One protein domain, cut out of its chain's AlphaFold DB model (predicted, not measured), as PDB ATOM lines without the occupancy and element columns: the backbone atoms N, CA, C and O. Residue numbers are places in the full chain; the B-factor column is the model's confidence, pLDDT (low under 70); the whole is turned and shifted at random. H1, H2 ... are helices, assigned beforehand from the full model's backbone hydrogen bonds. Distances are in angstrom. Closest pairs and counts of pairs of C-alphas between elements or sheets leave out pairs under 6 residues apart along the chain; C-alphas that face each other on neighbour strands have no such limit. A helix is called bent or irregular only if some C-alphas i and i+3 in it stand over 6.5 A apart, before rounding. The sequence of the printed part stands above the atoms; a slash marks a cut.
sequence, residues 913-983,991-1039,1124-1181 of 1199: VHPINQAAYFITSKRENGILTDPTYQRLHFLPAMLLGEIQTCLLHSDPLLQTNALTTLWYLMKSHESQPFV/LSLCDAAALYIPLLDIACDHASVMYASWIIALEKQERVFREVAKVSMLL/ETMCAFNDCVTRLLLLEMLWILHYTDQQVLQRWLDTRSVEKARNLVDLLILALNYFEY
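Overview. This is residues 913 to 983, 991 to 1039 and 1124 to 1181 of the 1199 residues of the protein "C2 DOCK-type domain-containing protein" of Taenia asiatica (UniProt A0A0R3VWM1). A compact body of crossed helices has H6a and H7 in its middle, with the hairpin of H3 and H4 on one side and H9 on another; from this body the long arm H6b runs out, and its residues 1021 to 1039 stick out free. The 178 printed residues hold nine named helices, H1 to H9 in chain order, and no named strand, and the class is all helix. The whole is only just compact, close to loose, with a radius of gyration of the C-alphas of 18.6 A, and elongated, spanning 70 by 37 by 30 A.

Along the chain. Find C-alpha 920 at (92.479, 104.013, 170.870), where H1, residues 920 to 924, begins. Next come H2, residues 937 to 940, H3, residues 942 to 956, 21.3 A long, and H4, residues 960 to 979, 28.0 A. After a cut you reach H5, residues 993 to 998, and H6, residues 1001 to 1039. H6 was assigned as one helix by its hydrogen bonds but is bent, C-alphas 1009 and 1012 being 7.4 A apart: arm H6a is residues 1001 to 1009, 13.2 A, and arm H6b residues 1012 to 1039, 40.3 A, ending at C-alpha 1039 (117.064, 153.016, 133.226). Beyond the second cut are H7, residues 1131 to 1147, 24.6 A, H8, residues 1150 to 1158, 12.0 A, and H9, residues 1162 to 1179, 25.8 A, ending at C-alpha 1179 (108.274, 123.449, 147.897).

Arrangement. Begin at the hub, H7, which touches H4 the same way at a shallow tilt of 29 degrees, closest at C-alphas 964 and 1133, 5.5 A. With residues 1137 to 1144 alone it touches H6a, closest at C-alphas 1004 and 1141, 6.1 A. It also touches H5, C-alphas 994 and 1147 being closest at 5.1 A, and H9, C-alphas 1138 and 1175 at 6.0 A. H3 and H4 form a helical hairpin, closest at C-alphas 955 and 963, 5.3 A. H9 touches H6a about perpendicular, at 90 degrees, closest at C-alphas 1008 and 1167, 5.2 A. H1 and H8 only just touch, with 3 pairs of C-alphas within 8 A, closest at 922 and 1155, 6.2 A. H2 and H3 touch only at the corner, closest at C-alphas 938 and 945, 5.4 A. Every O i to N i+4 pair is within hydrogen-bond range in H1, H3, H4, H5, H6b, H7, H8 and H9; H6a has 4 of 5, and H2 is too short for one.

Size, cuts and confidence. The C-alphas farthest apart, Val 913 and Leu 1039, are 71.3 A apart. Residues 984 to 990 and 1040 to 1123 are not printed, with C-alpha gaps of 9.3 A and 33.5 A. The link H1 to H2 is long. Low confidence, pLDDT under 70, falls on 30 residues, among them 924 to 929 and 1124 to 1128.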
ATOM      1  N   VAL A 913      96.148 100.070 178.005       83.44
ATOM      2  CA  VAL A 913      97.366 100.751 177.549       83.44
ATOM      3  C   VAL A 913      97.546 100.494 176.057       83.44
ATOM      4  O   VAL A 913      97.878  99.386 175.646       83.44
ATOM      5  N   HIS A 914      97.353 101.536 175.250       85.00
ATOM      6  CA  HIS A 914      97.493 101.475 173.796       85.00
ATOM      7  C   HIS A 914      98.782 102.176 173.333       85.00
ATOM      8  O   HIS A 914      99.117 103.227 173.887       85.00
ATOM      9  N   PRO A 915      99.495 101.638 172.327       85.56
ATOM     10  CA  PRO A 915     100.601 102.325 171.660       85.56
ATOM     11  C   PRO A 915     100.087 103.415 170.702       85.56
ATOM     12  O   PRO A 915      98.939 103.373 170.256       85.56
ATOM     13  N   ILE A 916     100.934 104.398 170.371       88.00
ATOM     14  CA  ILE A 916     100.535 105.614 169.629       88.00
ATOM     15  C   ILE A 916     100.029 105.357 168.193       88.00
ATOM     16  O   ILE A 916      99.231 106.135 167.678       88.00
ATOM     17  N   ASN A 917     100.418 104.241 167.570       85.81
ATOM     18  CA  ASN A 917      99.900 103.791 166.271       85.81
ATOM     19  C   ASN A 917      98.444 103.284 166.327       85.81
ATOM     20  O   ASN A 917      97.848 103.026 165.285       85.81
ATOM     21  N   GLN A 918      97.835 103.155 167.511       87.31
ATOM     22  CA  GLN A 918      96.418 102.825 167.652       87.31
ATOM     23  C   GLN A 918      95.584 104.072 167.957       87.31
ATOM     24  O   GLN A 918      95.782 104.740 168.970       87.31
ATOM     25  N   ALA A 919      94.533 104.303 167.166       84.56
ATOM     26  CA  ALA A 919      93.549 105.368 167.397       84.56
ATOM     27  C   ALA A 919      92.911 105.338 168.811       84.56
ATOM     28  O   ALA A 919      92.435 106.362 169.302       84.56
ATOM     29  N   ALA A 920      92.931 104.183 169.490       84.56
ATOM     30  CA  ALA A 920      92.479 104.013 170.870       84.56
ATOM     31  C   ALA A 920      93.327 104.776 171.912       84.56
ATOM     32  O   ALA A 920      92.780 105.184 172.939       84.56
ATOM     33  N   TYR A 921      94.615 105.029 171.644       85.94
ATOM     34  CA  TYR A 921      95.501 105.814 172.515       85.94
ATOM     35  C   TYR A 921      94.869 107.175 172.852       85.94
ATOM     36  O   TYR A 921      94.530 107.441 174.008       85.94
ATOM     37  N   PHE A 922      94.553 107.946 171.809       82.56
ATOM     38  CA  PHE A 922      93.934 109.274 171.867       82.56
ATOM     39  C   PHE A 922      92.562 109.294 172.561       82.56
ATOM     40  O   PHE A 922      92.194 110.290 173.180       82.56
ATOM     41  N   ILE A 923      91.804 108.190 172.501       77.31
ATOM     42  CA  ILE A 923      90.484 108.074 173.147       77.31
ATOM     43  C   ILE A 923      90.628 107.934 174.672       77.31
ATOM     44  O   ILE A 923      89.824 108.486 175.425       77.31
ATOM     45  N   THR A 924      91.657 107.220 175.140       64.50
ATOM     46  CA  THR A 924      91.925 107.053 176.582       64.50
ATOM     47  C   THR A 924      92.596 108.276 177.215       64.50
ATOM     48  O   THR A 924      92.389 108.561 178.398       64.50
ATOM     49  N   SER A 925      93.371 109.040 176.441       58.12
ATOM     50  CA  SER A 925      94.153 110.183 176.917       58.12
ATOM     51  C   SER A 925      93.401 111.520 176.811       58.12
ATOM     52  O   SER A 925      93.795 112.402 176.049       58.12
ATOM     53  N   LYS A 926      92.372 111.739 177.643       54.50
ATOM     54  CA  LYS A 926      91.906 113.112 177.936       54.50
ATOM     55  C   LYS A 926      92.987 113.858 178.726       54.50
ATOM     56  O   LYS A 926      93.008 113.798 179.954       54.50
ATOM     57  N   ARG A 927      93.924 114.492 178.019       57.00
ATOM     58  CA  ARG A 927      95.100 115.167 178.585       57.00
ATOM     59  C   ARG A 927      95.296 116.506 177.877       57.00
ATOM     60  O   ARG A 927      95.429 116.549 176.661       57.00
ATOM     61  N   GLU A 928      95.293 117.584 178.658       54.19
ATOM     62  CA  GLU A 928      95.478 118.966 178.178       54.19
ATOM     63  C   GLU A 928      96.948 119.259 177.809       54.19
ATOM     64  O   GLU A 928      97.241 120.227 177.112       54.19
ATOM     65  N   ASN A 929      97.870 118.384 178.228       60.41
ATOM     66  CA  ASN A 929      99.304 118.485 177.971       60.41
ATOM     67  C   ASN A 929      99.701 117.825 176.629       60.41
ATOM     68  O   ASN A 929      99.059 116.883 176.156       60.41
ATOM     69  N   GLY A 930     100.809 118.278 176.029       76.81
ATOM     70  CA  GLY A 930     101.355 117.717 174.783       76.81
ATOM     71  C   GLY A 930     101.835 116.262 174.924       76.81
ATOM     72  O   GLY A 930     102.353 115.885 175.978       76.81
ATOM     73  N   ILE A 931     101.719 115.452 173.859       84.75
ATOM     74  CA  ILE A 931     101.988 113.992 173.895       84.75
ATOM     75  C   ILE A 931     103.424 113.675 174.339       84.75
ATOM     76  O   ILE A 931     103.664 112.679 175.010       84.75
ATOM     77  N   LEU A 932     104.388 114.547 174.049       86.69
ATOM     78  CA  LEU A 932     105.777 114.345 174.464       86.69
ATOM     79  C   LEU A 932     105.973 114.358 175.997       86.69
ATOM     80  O   LEU A 932     106.908 113.744 176.507       86.69
ATOM     81  N   THR A 933     105.068 115.007 176.739       85.44
ATOM     82  CA  THR A 933     105.044 115.020 178.217       85.44
ATOM     83  C   THR A 933     104.262 113.849 178.824       85.44
ATOM     84  O   THR A 933     104.153 113.732 180.044       85.44
ATOM     85  N   ASP A 934     103.691 112.985 177.985       87.06
ATOM     86  CA  ASP A 934     102.819 111.902 178.406       87.06
ATOM     87  C   ASP A 934     103.637 110.721 178.980       87.06
ATOM     88  O   ASP A 934     104.462 110.132 178.275       87.06
ATOM     89  N   PRO A 935     103.413 110.312 180.246       85.94
ATOM     90  CA  PRO A 935     104.195 109.250 180.878       85.94
ATOM     91  C   PRO A 935     103.878 107.856 180.318       85.94
ATOM     92  O   PRO A 935     104.629 106.917 180.570       85.94
ATOM     93  N   THR A 936     102.777 107.688 179.580       86.81
ATOM     94  CA  THR A 936     102.488 106.471 178.814       86.81
ATOM     95  C   THR A 936     103.339 106.464 177.543       86.81
ATOM     96  O   THR A 936     104.060 105.495 177.312       86.81
ATOM     97  N   TYR A 937     103.353 107.566 176.783       89.88
ATOM     98  CA  TYR A 937     104.189 107.713 175.584       89.88
ATOM     99  C   TYR A 937     105.683 107.519 175.894       89.88
ATOM    100  O   TYR A 937     106.332 106.664 175.294       89.88
ATOM    101  N   GLN A 938     106.207 108.223 176.904       89.62
ATOM    102  CA  GLN A 938     107.618 108.147 177.319       89.62
ATOM    103  C   GLN A 938     108.067 106.743 177.766       89.62
ATOM    104  O   GLN A 938     109.254 106.426 177.687       89.62
ATOM    105  N   ARG A 939     107.143 105.897 178.247       86.69
ATOM    106  CA  ARG A 939     107.437 104.517 178.675       86.69
ATOM    107  C   ARG A 939     107.344 103.507 177.534       86.69
ATOM    108  O   ARG A 939     108.161 102.593 177.490       86.69
ATOM    109  N   LEU A 940     106.360 103.649 176.645       87.44
ATOM    110  CA  LEU A 940     106.160 102.737 175.510       87.44
ATOM    111  C   LEU A 940     107.140 103.012 174.363       87.44
ATOM    112  O   LEU A 940     107.619 102.079 173.727       87.44
ATOM    113  N   HIS A 941     107.449 104.285 174.119       91.25
ATOM    114  CA  HIS A 941     108.181 104.768 172.948       91.25
ATOM    115  C   HIS A 941     109.454 105.516 173.382       91.25
ATOM    116  O   HIS A 941     109.718 106.635 172.949       91.25
ATOM    117  N   PHE A 942     110.235 104.903 174.281       92.50
ATOM    118  CA  PHE A 942     111.350 105.533 175.005       92.50
ATOM    119  C   PHE A 942     112.371 106.257 174.107       92.50
ATOM    120  O   PHE A 942     112.686 107.420 174.361       92.50
ATOM    121  N   LEU A 943     112.875 105.608 173.047       93.00
ATOM    122  CA  LEU A 943     113.871 106.223 172.159       93.00
ATOM    123  C   LEU A 943     113.277 107.362 171.293       93.00
ATOM    124  O   LEU A 943     113.878 108.436 171.281       93.00
ATOM    125  N   PRO A 944     112.106 107.212 170.627       94.00
ATOM    126  CA  PRO A 944     111.392 108.334 170.007       94.00
ATOM    127  C   PRO A 944     111.108 109.497 170.965       94.00
ATOM    128  O   PRO A 944     111.326 110.652 170.606       94.00
ATOM    129  N   ALA A 945     110.654 109.217 172.190       94.50
ATOM    130  CA  ALA A 945     110.345 110.242 173.184       94.50
ATOM    131  C   ALA A 945     111.592 111.009 173.643       94.50
ATOM    132  O   ALA A 945     111.543 112.228 173.785       94.50
ATOM    133  N   MET A 946     112.722 110.320 173.824       94.00
ATOM    134  CA  MET A 946     113.994 110.968 174.143       94.00
ATOM    135  C   MET A 946     114.503 111.820 172.975       94.00
ATOM    136  O   MET A 946     114.867 112.973 173.186       94.00
ATOM    137  N   LEU A 947     114.476 111.295 171.744       94.81
ATOM    138  CA  LEU A 947     114.923 112.030 170.556       94.81
ATOM    139  C   LEU A 947     114.079 113.288 170.305       94.81
ATOM    140  O   LEU A 947     114.637 114.366 170.128       94.81
ATOM    141  N   LEU A 948     112.749 113.179 170.349       95.12
ATOM    142  CA  LEU A 948     111.854 114.330 170.176       95.12
ATOM    143  C   LEU A 948     111.962 115.329 171.340       95.12
ATOM    144  O   LEU A 948     111.842 116.531 171.114       95.12
ATOM    145  N   GLY A 949     112.249 114.855 172.560       93.25
ATOM    146  CA  GLY A 949     112.582 115.703 173.707       93.25
ATOM    147  C   GLY A 949     113.815 116.566 173.451       93.25
ATOM    148  O   GLY A 949     113.766 117.780 173.636       93.25
ATOM    149  N   GLU A 950     114.895 115.964 172.953       93.25
ATOM    150  CA  GLU A 950     116.127 116.699 172.644       93.25
ATOM    151  C   GLU A 950     116.021 117.576 171.391       93.25
ATOM    152  O   GLU A 950     116.662 118.620 171.306       93.25
ATOM    153  N   ILE A 951     115.158 117.226 170.436       93.25
ATOM    154  CA  ILE A 951     114.838 118.118 169.316       93.25
ATOM    155  C   ILE A 951     114.051 119.336 169.814       93.25
ATOM    156  O   ILE A 951     114.366 120.456 169.412       93.25
ATOM    157  N   GLN A 952     113.103 119.167 170.743       92.75
ATOM    158  CA  GLN A 952     112.376 120.294 171.335       92.75
ATOM    159  C   GLN A 952     113.305 121.238 172.118       92.75
ATOM    160  O   GLN A 952     113.204 122.456 171.956       92.75
ATOM    161  N   THR A 953     114.244 120.719 172.920       90.38
ATOM    162  CA  THR A 953     115.227 121.565 173.629       90.38
ATOM    163  C   THR A 953     116.172 122.279 172.656       90.38
ATOM    164  O   THR A 953     116.449 123.465 172.837       90.38
ATOM    165  N   CYS A 954     116.606 121.614 171.581       89.75
ATOM    166  CA  CYS A 954     117.462 122.218 170.554       89.75
ATOM    167  C   CYS A 954     116.740 123.286 169.712       89.75
ATOM    168  O   CYS A 954     117.358 124.290 169.366       89.75
ATOM    169  N   LEU A 955     115.443 123.119 169.417       88.12
ATOM    170  CA  LEU A 955     114.625 124.121 168.711       88.12
ATOM    171  C   LEU A 955     114.345 125.375 169.553       88.12
ATOM    172  O   LEU A 955     114.187 126.461 168.996       88.12
ATOM    173  N   LEU A 956     114.333 125.247 170.882       86.31
ATOM    174  CA  LEU A 956     114.253 126.377 171.815       86.31
ATOM    175  C   LEU A 956     115.601 127.099 172.010       86.31
ATOM    176  O   LEU A 956     115.620 128.230 172.499       86.31
ATOM    177  N   HIS A 957     116.724 126.484 171.624       82.56
ATOM    178  CA  HIS A 957     118.045 127.107 171.694       82.56
ATOM    179  C   HIS A 957     118.234 128.135 170.569       82.56
ATOM    180  O   HIS A 957     117.804 127.934 169.435       82.56
ATOM    181  N   SER A 958     118.962 129.217 170.847       77.06
ATOM    182  CA  SER A 958     119.231 130.309 169.898       77.06
ATOM    183  C   SER A 958     120.297 130.001 168.832       77.06
ATOM    184  O   SER A 958     120.677 130.900 168.080       77.06
ATOM    185  N   ASP A 959     120.798 128.762 168.757       83.44
ATOM    186  CA  ASP A 959     121.905 128.391 167.864       83.44
ATOM    187  C   ASP A 959     121.381 127.628 166.630       83.44
ATOM    188  O   ASP A 959     120.947 126.477 166.760       83.44
ATOM    189  N   PRO A 960     121.445 128.216 165.419       83.38
ATOM    190  CA  PRO A 960     120.926 127.582 164.212       83.38
ATOM    191  C   PRO A 960     121.715 126.335 163.789       83.38
ATOM    192  O   PRO A 960     121.172 125.521 163.043       83.38
ATOM    193  N   LEU A 961     122.965 126.146 164.235       84.06
ATOM    194  CA  LEU A 961     123.724 124.916 163.979       84.06
ATOM    195  C   LEU A 961     123.160 123.757 164.805       84.06
ATOM    196  O   LEU A 961     122.947 122.673 164.267       84.06
ATOM    197  N   LEU A 962     122.856 123.998 166.086       88.50
ATOM    198  CA  LEU A 962     122.255 122.988 166.960       88.50
ATOM    199  C   LEU A 962     120.847 122.605 166.471       88.50
ATOM    200  O   LEU A 962     120.552 121.419 166.336       88.50
ATOM    201  N   GLN A 963     120.030 123.598 166.097       90.62
ATOM    202  CA  GLN A 963     118.725 123.388 165.454       90.62
ATOM    203  C   GLN A 963     118.840 122.553 164.166       90.62
ATOM    204  O   GLN A 963     118.105 121.583 163.984       90.62
ATOM    205  N   THR A 964     119.779 122.904 163.276       90.88
ATOM    206  CA  THR A 964     119.973 122.192 161.999       90.88
ATOM    207  C   THR A 964     120.414 120.748 162.234       90.88
ATOM    208  O   THR A 964     119.876 119.847 161.595       90.88
ATOM    209  N   ASN A 965     121.343 120.503 163.165       90.50
ATOM    210  CA  ASN A 965     121.829 119.158 163.485       90.50
ATOM    211  C   ASN A 965     120.733 118.271 164.102       90.50
ATOM    212  O   ASN A 965     120.649 117.088 163.767       90.50
ATOM    213  N   ALA A 966     119.885 118.836 164.968       93.12
ATOM    214  CA  ALA A 966     118.796 118.113 165.625       93.12
ATOM    215  C   ALA A 966     117.764 117.588 164.614       93.12
ATOM    216  O   ALA A 966     117.469 116.394 164.599       93.12
ATOM    217  N   LEU A 967     117.298 118.457 163.711       93.81
ATOM    218  CA  LEU A 967     116.390 118.077 162.623       93.81
ATOM    219  C   LEU A 967     117.072 117.132 161.620       93.81
ATOM    220  O   LEU A 967     116.572 116.051 161.340       93.81
ATOM    221  N   THR A 968     118.295 117.450 161.177       92.06
ATOM    222  CA  THR A 968     119.067 116.596 160.247       92.06
ATOM    223  C   THR A 968     119.228 115.157 160.763       92.06
ATOM    224  O   THR A 968     119.161 114.210 159.978       92.06
ATOM    225  N   THR A 969     119.385 114.972 162.079       90.31
ATOM    226  CA  THR A 969     119.415 113.647 162.724       90.31
ATOM    227  C   THR A 969     118.088 112.901 162.565       90.31
ATOM    228  O   THR A 969     118.086 111.725 162.195       90.31
ATOM    229  N   LEU A 970     116.958 113.577 162.796       93.81
ATOM    230  CA  LEU A 970     115.627 112.994 162.644       93.81
ATOM    231  C   LEU A 970     115.292 112.707 161.173       93.81
ATOM    232  O   LEU A 970     114.843 111.606 160.860       93.81
ATOM    233  N   TRP A 971     115.609 113.624 160.259       93.00
ATOM    234  CA  TRP A 971     115.458 113.419 158.817       93.00
ATOM    235  C   TRP A 971     116.232 112.192 158.309       93.00
ATOM    236  O   TRP A 971     115.680 111.375 157.567       93.00
ATOM    237  N   TYR A 972     117.489 112.000 158.735       89.06
ATOM    238  CA  TYR A 972     118.246 110.791 158.383       89.06
ATOM    239  C   TYR A 972     117.617 109.516 158.958       89.06
ATOM    240  O   TYR A 972     117.605 108.493 158.272       89.06
ATOM    241  N   LEU A 973     117.063 109.566 160.172       90.31
ATOM    242  CA  LEU A 973     116.368 108.434 160.788       90.31
ATOM    243  C   LEU A 973     115.079 108.074 160.028       90.31
ATOM    244  O   LEU A 973     114.890 106.910 159.677       90.31
ATOM    245  N   MET A 974     114.245 109.060 159.694       90.25
ATOM    246  CA  MET A 974     113.006 108.881 158.919       90.25
ATOM    247  C   MET A 974     113.296 108.309 157.527       90.25
ATOM    248  O   MET A 974     112.711 107.301 157.132       90.25
ATOM    249  N   LYS A 975     114.295 108.866 156.830       87.12
ATOM    250  CA  LYS A 975     114.775 108.339 155.547       87.12
ATOM    251  C   LYS A 975     115.383 106.933 155.663       87.12
ATOM    252  O   LYS A 975     115.312 106.149 154.717       87.12
ATOM    253  N   SER A 976     115.958 106.574 156.816       84.44
ATOM    254  CA  SER A 976     116.426 105.202 157.045       84.44
ATOM    255  C   SER A 976     115.260 104.205 157.070       84.44
ATOM    256  O   SER A 976     115.398 103.125 156.495       84.44
ATOM    257  N   HIS A 977     114.099 104.585 157.621       86.00
ATOM    258  CA  HIS A 977     112.891 103.745 157.635       86.00
ATOM    259  C   HIS A 977     112.316 103.535 156.231       86.00
ATOM    260  O   HIS A 977     111.890 102.428 155.921       86.00
ATOM    261  N   GLU A 978     112.370 104.544 155.354       84.69
ATOM    262  CA  GLU A 978     112.019 104.391 153.927       84.69
ATOM    263  C   GLU A 978     112.951 103.413 153.194       84.69
ATOM    264  O   GLU A 978     112.534 102.714 152.273       84.69
ATOM    265  N   SER A 979     114.232 103.383 153.579       75.62
ATOM    266  CA  SER A 979     115.266 102.597 152.894       75.62
ATOM    267  C   SER A 979     115.347 101.130 153.326       75.62
ATOM    268  O   SER A 979     115.999 100.330 152.650       75.62
ATOM    269  N   GLN A 980     114.727 100.762 154.451       65.44
ATOM    270  CA  GLN A 980     114.789  99.401 154.974       65.44
ATOM    271  C   GLN A 980     113.780  98.492 154.253       65.44
ATOM    272  O   GLN A 980     112.576  98.724 154.339       65.44
ATOM    273  N   PRO A 981     114.224  97.412 153.577       51.12
ATOM    274  CA  PRO A 981     113.295  96.402 153.094       51.12
ATOM    275  C   PRO A 981     112.666  95.705 154.304       51.12
ATOM    276  O   PRO A 981     113.382  95.157 155.140       51.12
ATOM    277  N   PHE A 982     111.336  95.704 154.404       55.12
ATOM    278  CA  PHE A 982     110.615  95.063 155.507       55.12
ATOM    279  C   PHE A 982     110.839  93.538 155.494       55.12
ATOM    280  O   PHE A 982     110.185  92.795 154.759       55.12
ATOM    281  N   VAL A 983     111.823  93.075 156.276       39.72
ATOM    282  CA  VAL A 983     112.320  91.692 156.241       39.72
ATOM    283  C   VAL A 983     111.291  90.721 156.820       39.72
ATOM    284  O   VAL A 983     111.024  90.700 158.021       39.72
ATOM    285  N   LEU A 991     106.158  95.292 160.342       67.62
ATOM    286  CA  LEU A 991     105.882  96.652 160.816       67.62
ATOM    287  C   LEU A 991     105.734  97.578 159.608       67.62
ATOM    288  O   LEU A 991     106.589  97.561 158.726       67.62
ATOM    289  N   SER A 992     104.671  98.374 159.551       80.44
ATOM    290  CA  SER A 992     104.440  99.264 158.416       80.44
ATOM    291  C   SER A 992     105.209 100.578 158.563       80.44
ATOM    292  O   SER A 992     105.554 101.011 159.666       80.44
ATOM    293  N   LEU A 993     105.414 101.276 157.442       85.62
ATOM    294  CA  LEU A 993     105.917 102.653 157.470       85.62
ATOM    295  C   LEU A 993     104.952 103.590 158.228       85.62
ATOM    296  O   LEU A 993     105.393 104.566 158.830       85.62
ATOM    297  N   CYS A 994     103.659 103.247 158.287       85.81
ATOM    298  CA  CYS A 994     102.645 103.963 159.059       85.81
ATOM    299  C   CYS A 994     102.842 103.815 160.577       85.81
ATOM    300  O   CYS A 994     102.680 104.787 161.314       85.81
ATOM    301  N   ASP A 995     103.246 102.628 161.046       86.19
ATOM    302  CA  ASP A 995     103.589 102.389 162.455       86.19
ATOM    303  C   ASP A 995     104.831 103.189 162.863       86.19
ATOM    304  O   ASP A 995     104.865 103.777 163.946       86.19
ATOM    305  N   ALA A 996     105.830 103.252 161.977       89.00
ATOM    306  CA  ALA A 996     107.014 104.085 162.167       89.00
ATOM    307  C   ALA A 996     106.663 105.584 162.166       89.00
ATOM    308  O   ALA A 996     107.164 106.323 163.011       89.00
ATOM    309  N   ALA A 997     105.775 106.040 161.277       91.25
ATOM    310  CA  ALA A 997     105.341 107.436 161.213       91.25
ATOM    311  C   ALA A 997     104.550 107.880 162.452       91.25
ATOM    312  O   ALA A 997     104.777 108.980 162.963       91.25
ATOM    313  N   ALA A 998     103.704 107.004 163.004       91.69
ATOM    314  CA  ALA A 998     102.937 107.294 164.212       91.69
ATOM    315  C   ALA A 998     103.818 107.606 165.441       91.69
ATOM    316  O   ALA A 998     103.410 108.391 166.297       91.69
ATOM    317  N   LEU A 999     105.044 107.062 165.513       92.44
ATOM    318  CA  LEU A 999     106.017 107.396 166.567       92.44
ATOM    319  C   LEU A 999     106.401 108.884 166.578       92.44
ATOM    320  O   LEU A 999     106.781 109.405 167.622       92.44
ATOM    321  N   TYR A1000     106.308 109.576 165.441       94.81
ATOM    322  CA  TYR A1000     106.792 110.950 165.293       94.81
ATOM    323  C   TYR A1000     105.684 112.012 165.354       94.81
ATOM    324  O   TYR A1000     105.984 113.201 165.300       94.81
ATOM    325  N   ILE A1001     104.423 111.623 165.585       93.19
ATOM    326  CA  ILE A1001     103.281 112.539 165.800       93.19
ATOM    327  C   ILE A1001     103.567 113.688 166.796       93.19
ATOM    328  O   ILE A1001     103.107 114.801 166.535       93.19
ATOM    329  N   PRO A1002     104.344 113.527 167.894       93.50
ATOM    330  CA  PRO A1002     104.659 114.655 168.778       93.50
ATOM    331  C   PRO A1002     105.489 115.771 168.116       93.50
ATOM    332  O   PRO A1002     105.483 116.895 168.615       93.50
ATOM    333  N   LEU A1003     106.146 115.517 166.976       94.19
ATOM    334  CA  LEU A1003     106.768 116.570 166.165       94.19
ATOM    335  C   LEU A1003     105.718 117.500 165.537       94.19
ATOM    336  O   LEU A1003     105.978 118.691 165.410       94.19
ATOM    337  N   LEU A1004     104.515 117.006 165.210       92.44
ATOM    338  CA  LEU A1004     103.407 117.856 164.749       92.44
ATOM    339  C   LEU A1004     102.946 118.811 165.858       92.44
ATOM    340  O   LEU A1004     102.642 119.970 165.589       92.44
ATOM    341  N   ASP A1005     102.936 118.345 167.114       89.44
ATOM    342  CA  ASP A1005     102.691 119.206 168.275       89.44
ATOM    343  C   ASP A1005     103.748 120.327 168.347       89.44
ATOM    344  O   ASP A1005     103.362 121.495 168.415       89.44
ATOM    345  N   ILE A1006     105.043 119.982 168.266       90.69
ATOM    346  CA  ILE A1006     106.182 120.922 168.313       90.69
ATOM    347  C   ILE A1006     106.152 121.921 167.145       90.69
ATOM    348  O   ILE A1006     106.303 123.125 167.354       90.69
ATOM    349  N   ALA A1007     105.935 121.450 165.915       90.94
ATOM    350  CA  ALA A1007     105.887 122.300 164.729       90.94
ATOM    351  C   ALA A1007     104.747 123.324 164.831       90.94
ATOM    352  O   ALA A1007     104.966 124.515 164.605       90.94
ATOM    353  N   CYS A1008     103.551 122.892 165.248       90.12
ATOM    354  CA  CYS A1008     102.417 123.787 165.478       90.12
ATOM    355  C   CYS A1008     102.677 124.821 166.586       90.12
ATOM    356  O   CYS A1008     102.148 125.927 166.497       90.12
ATOM    357  N   ASP A1009     103.501 124.507 167.590       88.19
ATOM    358  CA  ASP A1009     103.880 125.456 168.648       88.19
ATOM    359  C   ASP A1009     104.891 126.513 168.147       88.19
ATOM    360  O   ASP A1009     104.884 127.653 168.612       88.19
ATOM    361  N   HIS A1010     105.702 126.186 167.133       87.81
ATOM    362  CA  HIS A1010     106.638 127.114 166.475       87.81
ATOM    363  C   HIS A1010     106.065 127.860 165.250       87.81
ATOM    364  O   HIS A1010     106.669 128.837 164.790       87.81
ATOM    365  N   ALA A1011     104.901 127.448 164.736       86.12
ATOM    366  CA  ALA A1011     104.307 127.948 163.492       86.12
ATOM    367  C   ALA A1011     104.200 129.481 163.417       86.12
ATOM    368  O   ALA A1011     104.527 130.079 162.392       86.12
ATOM    369  N   SER A1012     103.802 130.133 164.514       81.62
ATOM    370  CA  SER A1012     103.650 131.592 164.594       81.62
ATOM    371  C   SER A1012     104.968 132.347 164.365       81.62
ATOM    372  O   SER A1012     104.986 133.369 163.676       81.62
ATOM    373  N   VAL A1013     106.086 131.818 164.875       80.88
ATOM    374  CA  VAL A1013     107.436 132.385 164.707       80.88
ATOM    375  C   VAL A1013     107.932 132.188 163.275       80.88
ATOM    376  O   VAL A1013     108.476 133.120 162.675       80.88
ATOM    377  N   MET A1014     107.702 131.005 162.698       82.62
ATOM    378  CA  MET A1014     108.058 130.688 161.308       82.62
ATOM    379  C   MET A1014     107.282 131.574 160.321       82.62
ATOM    380  O   MET A1014     107.875 132.187 159.431       82.62
ATOM    381  N   TYR A1015     105.970 131.712 160.524       77.69
ATOM    382  CA  TYR A1015     105.065 132.526 159.710       77.69
ATOM    383  C   TYR A1015     105.380 134.029 159.809       77.69
ATOM    384  O   TYR A1015     105.476 134.705 158.783       77.69
ATOM    385  N   ALA A1016     105.646 134.558 161.011       74.88
ATOM    386  CA  ALA A1016     106.078 135.950 161.185       74.88
ATOM    387  C   ALA A1016     107.437 136.226 160.510       74.88
ATOM    388  O   ALA A1016     107.585 137.220 159.795       74.88
ATOM    389  N   SER A1017     108.407 135.316 160.669       75.56
ATOM    390  CA  SER A1017     109.721 135.404 160.009       75.56
ATOM    391  C   SER A1017     109.591 135.390 158.480       75.56
ATOM    392  O   SER A1017     110.268 136.150 157.784       75.56
ATOM    393  N   TRP A1018     108.682 134.566 157.953       76.00
ATOM    394  CA  TRP A1018     108.378 134.473 156.527       76.00
ATOM    395  C   TRP A1018     107.692 135.727 155.975       76.00
ATOM    396  O   TRP A1018     108.106 136.207 154.922       76.00
ATOM    397  N   ILE A1019     106.734 136.327 156.690       71.56
ATOM    398  CA  ILE A1019     106.132 137.616 156.298       71.56
ATOM    399  C   ILE A1019     107.204 138.713 156.213       71.56
ATOM    400  O   ILE A1019     107.280 139.420 155.208       71.56
ATOM    401  N   ILE A1020     108.091 138.811 157.208       72.12
ATOM    402  CA  ILE A1020     109.198 139.784 157.207       72.12
ATOM    403  C   ILE A1020     110.165 139.520 156.035       72.12
ATOM    404  O   ILE A1020     110.659 140.461 155.403       72.12
ATOM    405  N   ALA A1021     110.418 138.251 155.693       70.19
ATOM    406  CA  ALA A1021     111.216 137.878 154.526       70.19
ATOM    407  C   ALA A1021     110.528 138.245 153.196       70.19
ATOM    408  O   ALA A1021     111.189 138.804 152.317       70.19
ATOM    409  N   LEU A1022     109.216 138.010 153.069       69.38
ATOM    410  CA  LEU A1022     108.412 138.390 151.904       69.38
ATOM    411  C   LEU A1022     108.373 139.907 151.716       69.38
ATOM    412  O   LEU A1022     108.694 140.377 150.629       69.38
ATOM    413  N   GLU A1023     108.074 140.692 152.755       69.88
ATOM    414  CA  GLU A1023     108.097 142.160 152.671       69.88
ATOM    415  C   GLU A1023     109.464 142.687 152.224       69.88
ATOM    416  O   GLU A1023     109.562 143.629 151.437       69.88
ATOM    417  N   LYS A1024     110.544 142.088 152.731       71.75
ATOM    418  CA  LYS A1024     111.926 142.436 152.386       71.75
ATOM    419  C   LYS A1024     112.255 142.069 150.938       71.75
ATOM    420  O   LYS A1024     112.911 142.858 150.256       71.75
ATOM    421  N   GLN A1025     111.782 140.922 150.455       67.06
ATOM    422  CA  GLN A1025     111.912 140.495 149.061       67.06
ATOM    423  C   GLN A1025     111.089 141.393 148.125       67.06
ATOM    424  O   GLN A1025     111.609 141.850 147.109       67.06
ATOM    425  N   GLU A1026     109.851 141.725 148.492       70.56
ATOM    426  CA  GLU A1026     108.983 142.619 147.724       70.56
ATOM    427  C   GLU A1026     109.548 144.045 147.679       70.56
ATOM    428  O   GLU A1026     109.581 144.669 146.622       70.56
ATOM    429  N   ARG A1027     110.099 144.542 148.794       69.62
ATOM    430  CA  ARG A1027     110.818 145.824 148.867       69.62
ATOM    431  C   ARG A1027     112.027 145.840 147.932       69.62
ATOM    432  O   ARG A1027     112.214 146.817 147.212       69.62
ATOM    433  N   VAL A1028     112.802 144.752 147.868       68.44
ATOM    434  CA  VAL A1028     113.897 144.601 146.891       68.44
ATOM    435  C   VAL A1028     113.366 144.578 145.453       68.44
ATOM    436  O   VAL A1028     113.915 145.291 144.616       68.44
ATOM    437  N   PHE A1029     112.282 143.852 145.156       65.56
ATOM    438  CA  PHE A1029     111.658 143.877 143.827       65.56
ATOM    439  C   PHE A1029     111.142 145.271 143.446       65.56
ATOM    440  O   PHE A1029     111.367 145.701 142.317       65.56
ATOM    441  N   ARG A1030     110.526 146.017 144.371       69.19
ATOM    442  CA  ARG A1030     110.085 147.404 144.142       69.19
ATOM    443  C   ARG A1030     111.267 148.341 143.868       69.19
ATOM    444  O   ARG A1030     111.158 149.177 142.975       69.19
ATOM    445  N   GLU A1031     112.403 148.198 144.558       70.88
ATOM    446  CA  GLU A1031     113.615 148.972 144.231       70.88
ATOM    447  C   GLU A1031     114.238 148.559 142.887       70.88
ATOM    448  O   GLU A1031     114.617 149.428 142.104       70.88
ATOM    449  N   VAL A1032     114.286 147.265 142.555       68.62
ATOM    450  CA  VAL A1032     114.754 146.792 141.236       68.62
ATOM    451  C   VAL A1032     113.842 147.298 140.110       68.62
ATOM    452  O   VAL A1032     114.341 147.772 139.091       68.62
ATOM    453  N   ALA A1033     112.521 147.293 140.310       68.75
ATOM    454  CA  ALA A1033     111.552 147.835 139.359       68.75
ATOM    455  C   ALA A1033     111.706 149.354 139.180       68.75
ATOM    456  O   ALA A1033     111.715 149.832 138.046       68.75
ATOM    457  N   LYS A1034     111.913 150.120 140.264       72.06
ATOM    458  CA  LYS A1034     112.268 151.551 140.180       72.06
ATOM    459  C   LYS A1034     113.557 151.763 139.386       72.06
ATOM    460  O   LYS A1034     113.595 152.647 138.537       72.06
ATOM    461  N   VAL A1035     114.597 150.961 139.627       68.00
ATOM    462  CA  VAL A1035     115.871 151.052 138.894       68.00
ATOM    463  C   VAL A1035     115.691 150.713 137.411       68.00
ATOM    464  O   VAL A1035     116.253 151.426 136.581       68.00
ATOM    465  N   SER A1036     114.870 149.717 137.051       66.75
ATOM    466  CA  SER A1036     114.541 149.446 135.642       66.75
ATOM    467  C   SER A1036     113.775 150.609 135.019       66.75
ATOM    468  O   SER A1036     114.227 151.151 134.019       66.75
ATOM    469  N   MET A1037     112.695 151.091 135.647       70.25
ATOM    470  CA  MET A1037     111.939 152.242 135.132       70.25
ATOM    471  C   MET A1037     112.807 153.499 134.982       70.25
ATOM    472  O   MET A1037     112.628 154.247 134.026       70.25
ATOM    473  N   LEU A1038     113.774 153.726 135.878       65.69
ATOM    474  CA  LEU A1038     114.742 154.818 135.749       65.69
ATOM    475  C   LEU A1038     115.724 154.593 134.590       65.69
ATOM    476  O   LEU A1038     116.010 155.542 133.866       65.69
ATOM    477  N   LEU A1039     116.213 153.366 134.374       60.75
ATOM    478  CA  LEU A1039     117.064 153.016 133.226       60.75
ATOM    479  C   LEU A1039     116.313 153.139 131.893       60.75
ATOM    480  O   LEU A1039     116.868 153.653 130.923       60.75
ATOM    481  N   GLU A1124     112.202 142.604 165.485       43.38
ATOM    482  CA  GLU A1124     113.294 142.000 164.682       43.38
ATOM    483  C   GLU A1124     114.313 141.193 165.527       43.38
ATOM    484  O   GLU A1124     115.184 140.522 164.980       43.38
ATOM    485  N   THR A1125     114.218 141.267 166.858       41.62
ATOM    486  CA  THR A1125     115.065 140.586 167.844       41.62
ATOM    487  C   THR A1125     114.536 139.233 168.341       41.62
ATOM    488  O   THR A1125     115.218 138.605 169.148       41.62
ATOM    489  N   MET A1126     113.345 138.769 167.939       43.09
ATOM    490  CA  MET A1126     112.914 137.398 168.271       43.09
ATOM    491  C   MET A1126     113.588 136.370 167.354       43.09
ATOM    492  O   MET A1126     113.875 136.659 166.195       43.09
ATOM    493  N   CYS A1127     113.884 135.181 167.893       51.00
ATOM    494  CA  CYS A1127     114.745 134.190 167.246       51.00
ATOM    495  C   CYS A1127     114.149 133.692 165.916       51.00
ATOM    496  O   CYS A1127     113.236 132.868 165.895       51.00
ATOM    497  N   ALA A1128     114.665 134.214 164.802       60.66
ATOM    498  CA  ALA A1128     114.237 133.828 163.468       60.66
ATOM    499  C   ALA A1128     114.895 132.500 163.066       60.66
ATOM    500  O   ALA A1128     116.116 132.433 162.896       60.66
ATOM    501  N   PHE A1129     114.083 131.459 162.870       75.88
ATOM    502  CA  PHE A1129     114.548 130.199 162.296       75.88
ATOM    503  C   PHE A1129     115.204 130.438 160.933       75.88
ATOM    504  O   PHE A1129     114.672 131.147 160.076       75.88
ATOM    505  N   ASN A1130     116.367 129.823 160.717       80.00
ATOM    506  CA  ASN A1130     117.048 129.900 159.429       80.00
ATOM    507  C   ASN A1130     116.244 129.149 158.346       80.00
ATOM    508  O   ASN A1130     115.509 128.202 158.636       80.00
ATOM    509  N   ASP A1131     116.428 129.537 157.086       81.75
ATOM    510  CA  ASP A1131     115.754 128.969 155.907       81.75
ATOM    511  C   ASP A1131     115.928 127.436 155.824       81.75
ATOM    512  O   ASP A1131     114.979 126.716 155.524       81.75
ATOM    513  N   CYS A1132     117.103 126.917 156.206       86.31
ATOM    514  CA  CYS A1132     117.373 125.477 156.288       86.31
ATOM    515  C   CYS A1132     116.552 124.764 157.384       86.31
ATOM    516  O   CYS A1132     115.926 123.742 157.116       86.31
ATOM    517  N   VAL A1133     116.499 125.333 158.597       87.94
ATOM    518  CA  VAL A1133     115.741 124.780 159.739       87.94
ATOM    519  C   VAL A1133     114.242 124.779 159.425       87.94
ATOM    520  O   VAL A1133     113.558 123.785 159.650       87.94
ATOM    521  N   THR A1134     113.753 125.860 158.807       88.69
ATOM    522  CA  THR A1134     112.365 125.970 158.332       88.69
ATOM    523  C   THR A1134     112.034 124.885 157.304       88.69
ATOM    524  O   THR A1134     111.003 124.230 157.430       88.69
ATOM    525  N   ARG A1135     112.909 124.642 156.315       89.88
ATOM    526  CA  ARG A1135     112.711 123.567 155.325       89.88
ATOM    527  C   ARG A1135     112.681 122.184 155.966       89.88
ATOM    528  O   ARG A1135     111.779 121.423 155.640       89.88
ATOM    529  N   LEU A1136     113.637 121.860 156.840       91.69
ATOM    530  CA  LEU A1136     113.723 120.540 157.478       91.69
ATOM    531  C   LEU A1136     112.476 120.245 158.322       91.69
ATOM    532  O   LEU A1136     111.826 119.227 158.104       91.69
ATOM    533  N   LEU A1137     112.056 121.182 159.179       93.25
ATOM    534  CA  LEU A1137     110.878 120.991 160.033       93.25
ATOM    535  C   LEU A1137     109.581 120.821 159.217       93.25
ATOM    536  O   LEU A1137     108.732 120.007 159.571       93.25
ATOM    537  N   LEU A1138     109.435 121.543 158.098       93.50
ATOM    538  CA  LEU A1138     108.304 121.362 157.177       93.50
ATOM    539  C   LEU A1138     108.375 120.027 156.417       93.50
ATOM    540  O   LEU A1138     107.342 119.398 156.208       93.50
ATOM    541  N   LEU A1139     109.570 119.591 156.013       93.56
ATOM    542  CA  LEU A1139     109.806 118.326 155.310       93.56
ATOM    543  C   LEU A1139     109.468 117.121 156.205       93.56
ATOM    544  O   LEU A1139     108.763 116.209 155.777       93.56
ATOM    545  N   GLU A1140     109.907 117.160 157.463       94.38
ATOM    546  CA  GLU A1140     109.620 116.145 158.481       94.38
ATOM    547  C   GLU A1140     108.131 116.138 158.864       94.38
ATOM    548  O   GLU A1140     107.511 115.075 158.913       94.38
ATOM    549  N   MET A1141     107.511 117.313 159.039       95.25
ATOM    550  CA  MET A1141     106.062 117.428 159.248       95.25
ATOM    551  C   MET A1141     105.272 116.812 158.080       95.25
ATOM    552  O   MET A1141     104.366 116.011 158.312       95.25
ATOM    553  N   LEU A1142     105.618 117.139 156.827       94.44
ATOM    554  CA  LEU A1142     104.967 116.573 155.639       94.44
ATOM    555  C   LEU A1142     105.120 115.048 155.564       94.44
ATOM    556  O   LEU A1142     104.153 114.365 155.235       94.44
ATOM    557  N   TRP A1143     106.296 114.513 155.898       94.69
ATOM    558  CA  TRP A1143     106.555 113.069 155.928       94.69
ATOM    559  C   TRP A1143     105.625 112.348 156.916       94.69
ATOM    560  O   TRP A1143     104.999 111.347 156.567       94.69
ATOM    561  N   ILE A1144     105.454 112.902 158.122       94.56
ATOM    562  CA  ILE A1144     104.544 112.347 159.137       94.56
ATOM    563  C   ILE A1144     103.091 112.396 158.647       94.56
ATOM    564  O   ILE A1144     102.383 111.395 158.757       94.56
ATOM    565  N   LEU A1145     102.653 113.524 158.071       93.31
ATOM    566  CA  LEU A1145     101.299 113.670 157.513       93.31
ATOM    567  C   LEU A1145     101.037 112.747 156.311       93.31
ATOM    568  O   LEU A1145      99.889 112.376 156.083       93.31
ATOM    569  N   HIS A1146     102.071 112.391 155.541       92.19
ATOM    570  CA  HIS A1146     101.945 111.522 154.373       92.19
ATOM    571  C   HIS A1146     101.831 110.037 154.744       92.19
ATOM    572  O   HIS A1146     101.029 109.327 154.138       92.19
ATOM    573  N   TYR A1147     102.611 109.575 155.729       90.69
ATOM    574  CA  TYR A1147     102.704 108.150 156.062       90.69
ATOM    575  C   TYR A1147     101.879 107.710 157.285       90.69
ATOM    576  O   TYR A1147     101.633 106.518 157.430       90.69
ATOM    577  N   THR A1148     101.427 108.608 158.168       90.62
ATOM    578  CA  THR A1148     100.595 108.219 159.332       90.62
ATOM    579  C   THR A1148      99.195 107.756 158.904       90.62
ATOM    580  O   THR A1148      98.584 108.352 158.021       90.62
ATOM    581  N   ASP A1149      98.646 106.729 159.569       89.62
ATOM    582  CA  ASP A1149      97.271 106.259 159.338       89.62
ATOM    583  C   ASP A1149      96.253 107.408 159.495       89.62
ATOM    584  O   ASP A1149      96.240 108.134 160.495       89.62
ATOM    585  N   GLN A1150      95.363 107.551 158.510       88.94
ATOM    586  CA  GLN A1150      94.341 108.593 158.471       88.94
ATOM    587  C   GLN A1150      93.437 108.600 159.719       88.94
ATOM    588  O   GLN A1150      93.053 109.676 160.176       88.94
ATOM    589  N   GLN A1151      93.112 107.442 160.300       89.31
ATOM    590  CA  GLN A1151      92.320 107.340 161.532       89.31
ATOM    591  C   GLN A1151      93.094 107.864 162.744       89.31
ATOM    592  O   GLN A1151      92.523 108.539 163.601       89.31
ATOM    593  N   VAL A1152      94.396 107.577 162.816       89.25
ATOM    594  CA  VAL A1152      95.282 108.071 163.878       89.25
ATOM    595  C   VAL A1152      95.424 109.590 163.771       89.25
ATOM    596  O   VAL A1152      95.229 110.293 164.763       89.25
ATOM    597  N   LEU A1153      95.655 110.111 162.564       89.06
ATOM    598  CA  LEU A1153      95.761 111.550 162.312       89.06
ATOM    599  C   LEU A1153      94.437 112.290 162.582       89.06
ATOM    600  O   LEU A1153      94.448 113.363 163.185       89.06
ATOM    601  N   GLN A1154      93.291 111.700 162.214       88.12
ATOM    602  CA  GLN A1154      91.965 112.219 162.574       88.12
ATOM    603  C   GLN A1154      91.775 112.277 164.093       88.12
ATOM    604  O   GLN A1154      91.339 113.306 164.600       88.12
ATOM    605  N   ARG A1155      92.150 111.231 164.846       87.50
ATOM    606  CA  ARG A1155      92.035 111.247 166.316       87.50
ATOM    607  C   ARG A1155      93.003 112.203 167.000       87.50
ATOM    608  O   ARG A1155      92.634 112.789 168.018       87.50
ATOM    609  N   TRP A1156      94.197 112.408 166.453       87.88
ATOM    610  CA  TRP A1156      95.090 113.473 166.909       87.88
ATOM    611  C   TRP A1156      94.451 114.856 166.699       87.88
ATOM    612  O   TRP A1156      94.419 115.654 167.634       87.88
ATOM    613  N   LEU A1157      93.851 115.116 165.531       86.81
ATOM    614  CA  LEU A1157      93.185 116.393 165.248       86.81
ATOM    615  C   LEU A1157      91.921 116.606 166.108       86.81
ATOM    616  O   LEU A1157      91.763 117.676 166.692       86.81
ATOM    617  N   ASP A1158      91.074 115.578 166.266       83.94
ATOM    618  CA  ASP A1158      89.883 115.569 167.142       83.94
ATOM    619  C   ASP A1158      90.215 115.904 168.611       83.94
ATOM    620  O   ASP A1158      89.369 116.420 169.345       83.94
ATOM    621  N   THR A1159      91.426 115.562 169.069       78.56
ATOM    622  CA  THR A1159      91.880 115.725 170.464       78.56
ATOM    623  C   THR A1159      92.801 116.933 170.671       78.56
ATOM    624  O   THR A1159      93.423 117.078 171.731       78.56
ATOM    625  N   ARG A1160      92.888 117.829 169.682       81.44
ATOM    626  CA  ARG A1160      93.684 119.059 169.742       81.44
ATOM    627  C   ARG A1160      92.824 120.317 169.645       81.44
ATOM    628  O   ARG A1160      91.652 120.286 169.280       81.44
ATOM    629  N   SER A1161      93.399 121.441 170.067       79.56
ATOM    630  CA  SER A1161      92.706 122.728 170.056       79.56
ATOM    631  C   SER A1161      92.519 123.244 168.626       79.56
ATOM    632  O   SER A1161      93.332 122.988 167.736       79.56
ATOM    633  N   VAL A1162      91.477 124.057 168.424       82.00
ATOM    634  CA  VAL A1162      91.231 124.775 167.156       82.00
ATOM    635  C   VAL A1162      92.437 125.644 166.759       82.00
ATOM    636  O   VAL A1162      92.698 125.849 165.578       82.00
ATOM    637  N   GLU A1163      93.211 126.106 167.743       81.88
ATOM    638  CA  GLU A1163      94.475 126.817 167.549       81.88
ATOM    639  C   GLU A1163      95.558 125.931 166.913       81.88
ATOM    640  O   GLU A1163      96.111 126.314 165.887       81.88
ATOM    641  N   LYS A1164      95.802 124.709 167.415       84.38
ATOM    642  CA  LYS A1164      96.752 123.781 166.769       84.38
ATOM    643  C   LYS A1164      96.306 123.378 165.359       84.38
ATOM    644  O   LYS A1164      97.146 123.275 164.469       84.38
ATOM    645  N   ALA A1165      95.000 123.216 165.133       85.00
ATOM    646  CA  ALA A1165      94.456 122.965 163.796       85.00
ATOM    647  C   ALA A1165      94.693 124.149 162.834       85.00
ATOM    648  O   ALA A1165      95.031 123.938 161.671       85.00
ATOM    649  N   ARG A1166      94.577 125.394 163.318       86.31
ATOM    650  CA  ARG A1166      94.917 126.599 162.546       86.31
ATOM    651  C   ARG A1166      96.416 126.687 162.257       86.31
ATOM    652  O   ARG A1166      96.788 126.880 161.104       86.31
ATOM    653  N   ASN A1167      97.261 126.485 163.264       88.75
ATOM    654  CA  ASN A1167      98.716 126.542 163.114       88.75
ATOM    655  C   ASN A1167      99.219 125.499 162.096       88.75
ATOM    656  O   ASN A1167     100.129 125.787 161.325       88.75
ATOM    657  N   LEU A1168      98.580 124.323 162.024       90.25
ATOM    658  CA  LEU A1168      98.851 123.316 160.993       90.25
ATOM    659  C   LEU A1168      98.503 123.808 159.576       90.25
ATOM    660  O   LEU A1168      99.252 123.546 158.637       90.25
ATOM    661  N   VAL A1169      97.397 124.540 159.404       87.81
ATOM    662  CA  VAL A1169      97.040 125.161 158.113       87.81
ATOM    663  C   VAL A1169      98.052 126.245 157.732       87.81
ATOM    664  O   VAL A1169      98.504 126.267 156.588       87.81
ATOM    665  N   ASP A1170      98.472 127.083 158.682       85.44
ATOM    666  CA  ASP A1170      99.497 128.109 158.450       85.44
ATOM    667  C   ASP A1170     100.853 127.468 158.049       85.44
ATOM    668  O   ASP A1170     101.524 127.956 157.134       85.44
ATOM    669  N   LEU A1171     101.224 126.317 158.635       89.94
ATOM    670  CA  LEU A1171     102.391 125.513 158.226       89.94
ATOM    671  C   LEU A1171     102.236 124.863 156.844       89.94
ATOM    672  O   LEU A1171     103.207 124.806 156.092       89.94
ATOM    673  N   LEU A1172     101.044 124.387 156.474       89.75
ATOM    674  CA  LEU A1172     100.793 123.817 155.144       89.75
ATOM    675  C   LEU A1172     100.857 124.891 154.045       89.75
ATOM    676  O   LEU A1172     101.425 124.643 152.981       89.75
ATOM    677  N   ILE A1173     100.366 126.106 154.314       84.31
ATOM    678  CA  ILE A1173     100.537 127.272 153.427       84.31
ATOM    679  C   ILE A1173     102.027 127.627 153.290       84.31
ATOM    680  O   ILE A1173     102.506 127.893 152.183       84.31
ATOM    681  N   LEU A1174     102.783 127.573 154.392       85.06
ATOM    682  CA  LEU A1174     104.232 127.785 154.387       85.06
ATOM    683  C   LEU A1174     104.953 126.714 153.546       85.06
ATOM    684  O   LEU A1174     105.760 127.056 152.680       85.06
ATOM    685  N   ALA A1175     104.620 125.434 153.738       87.94
ATOM    686  CA  ALA A1175     105.173 124.305 152.988       87.94
ATOM    687  C   ALA A1175     104.919 124.429 151.480       87.94
ATOM    688  O   ALA A1175     105.856 124.275 150.693       87.94
ATOM    689  N   LEU A1176     103.694 124.789 151.078       83.62
ATOM    690  CA  LEU A1176     103.371 125.094 149.682       83.62
ATOM    691  C   LEU A1176     104.292 126.196 149.149       83.62
ATOM    692  O   LEU A1176     104.952 125.988 148.137       83.62
ATOM    693  N   ASN A1177     104.453 127.322 149.852       79.25
ATOM    694  CA  ASN A1177     105.350 128.375 149.373       79.25
ATOM    695  C   ASN A1177     106.818 127.919 149.203       79.25
ATOM    696  O   ASN A1177     107.475 128.388 148.269       79.25
ATOM    697  N   TYR A1178     107.329 127.062 150.096       80.69
ATOM    698  CA  TYR A1178     108.728 126.602 150.101       80.69
ATOM    699  C   TYR A1178     109.037 125.493 149.079       80.69
ATOM    700  O   TYR A1178     110.175 125.431 148.606       80.69
ATOM    701  N   PHE A1179     108.068 124.631 148.750       84.44
ATOM    702  CA  PHE A1179     108.274 123.449 147.897       84.44
ATOM    703  C   PHE A1179     107.532 123.487 146.548       84.44
ATOM    704  O   PHE A1179     107.833 122.674 145.673       84.44
ATOM    705  N   GLU A1180     106.614 124.435 146.332       72.19
ATOM    706  CA  GLU A1180     106.022 124.728 145.018       72.19
ATOM    707  C   GLU A1180     107.120 125.149 144.029       72.19
ATOM    708  O   GLU A1180     107.646 126.268 144.083       72.19
ATOM    709  N   TYR A1181     107.454 124.243 143.107       50.47
ATOM    710  CA  TYR A1181     108.279 124.569 141.949       50.47
ATOM    711  C   TYR A1181     107.599 125.666 141.117       50.47
ATOM    712  O   TYR A1181     106.395 125.576 140.875       50.47
TER     713      TYR A1181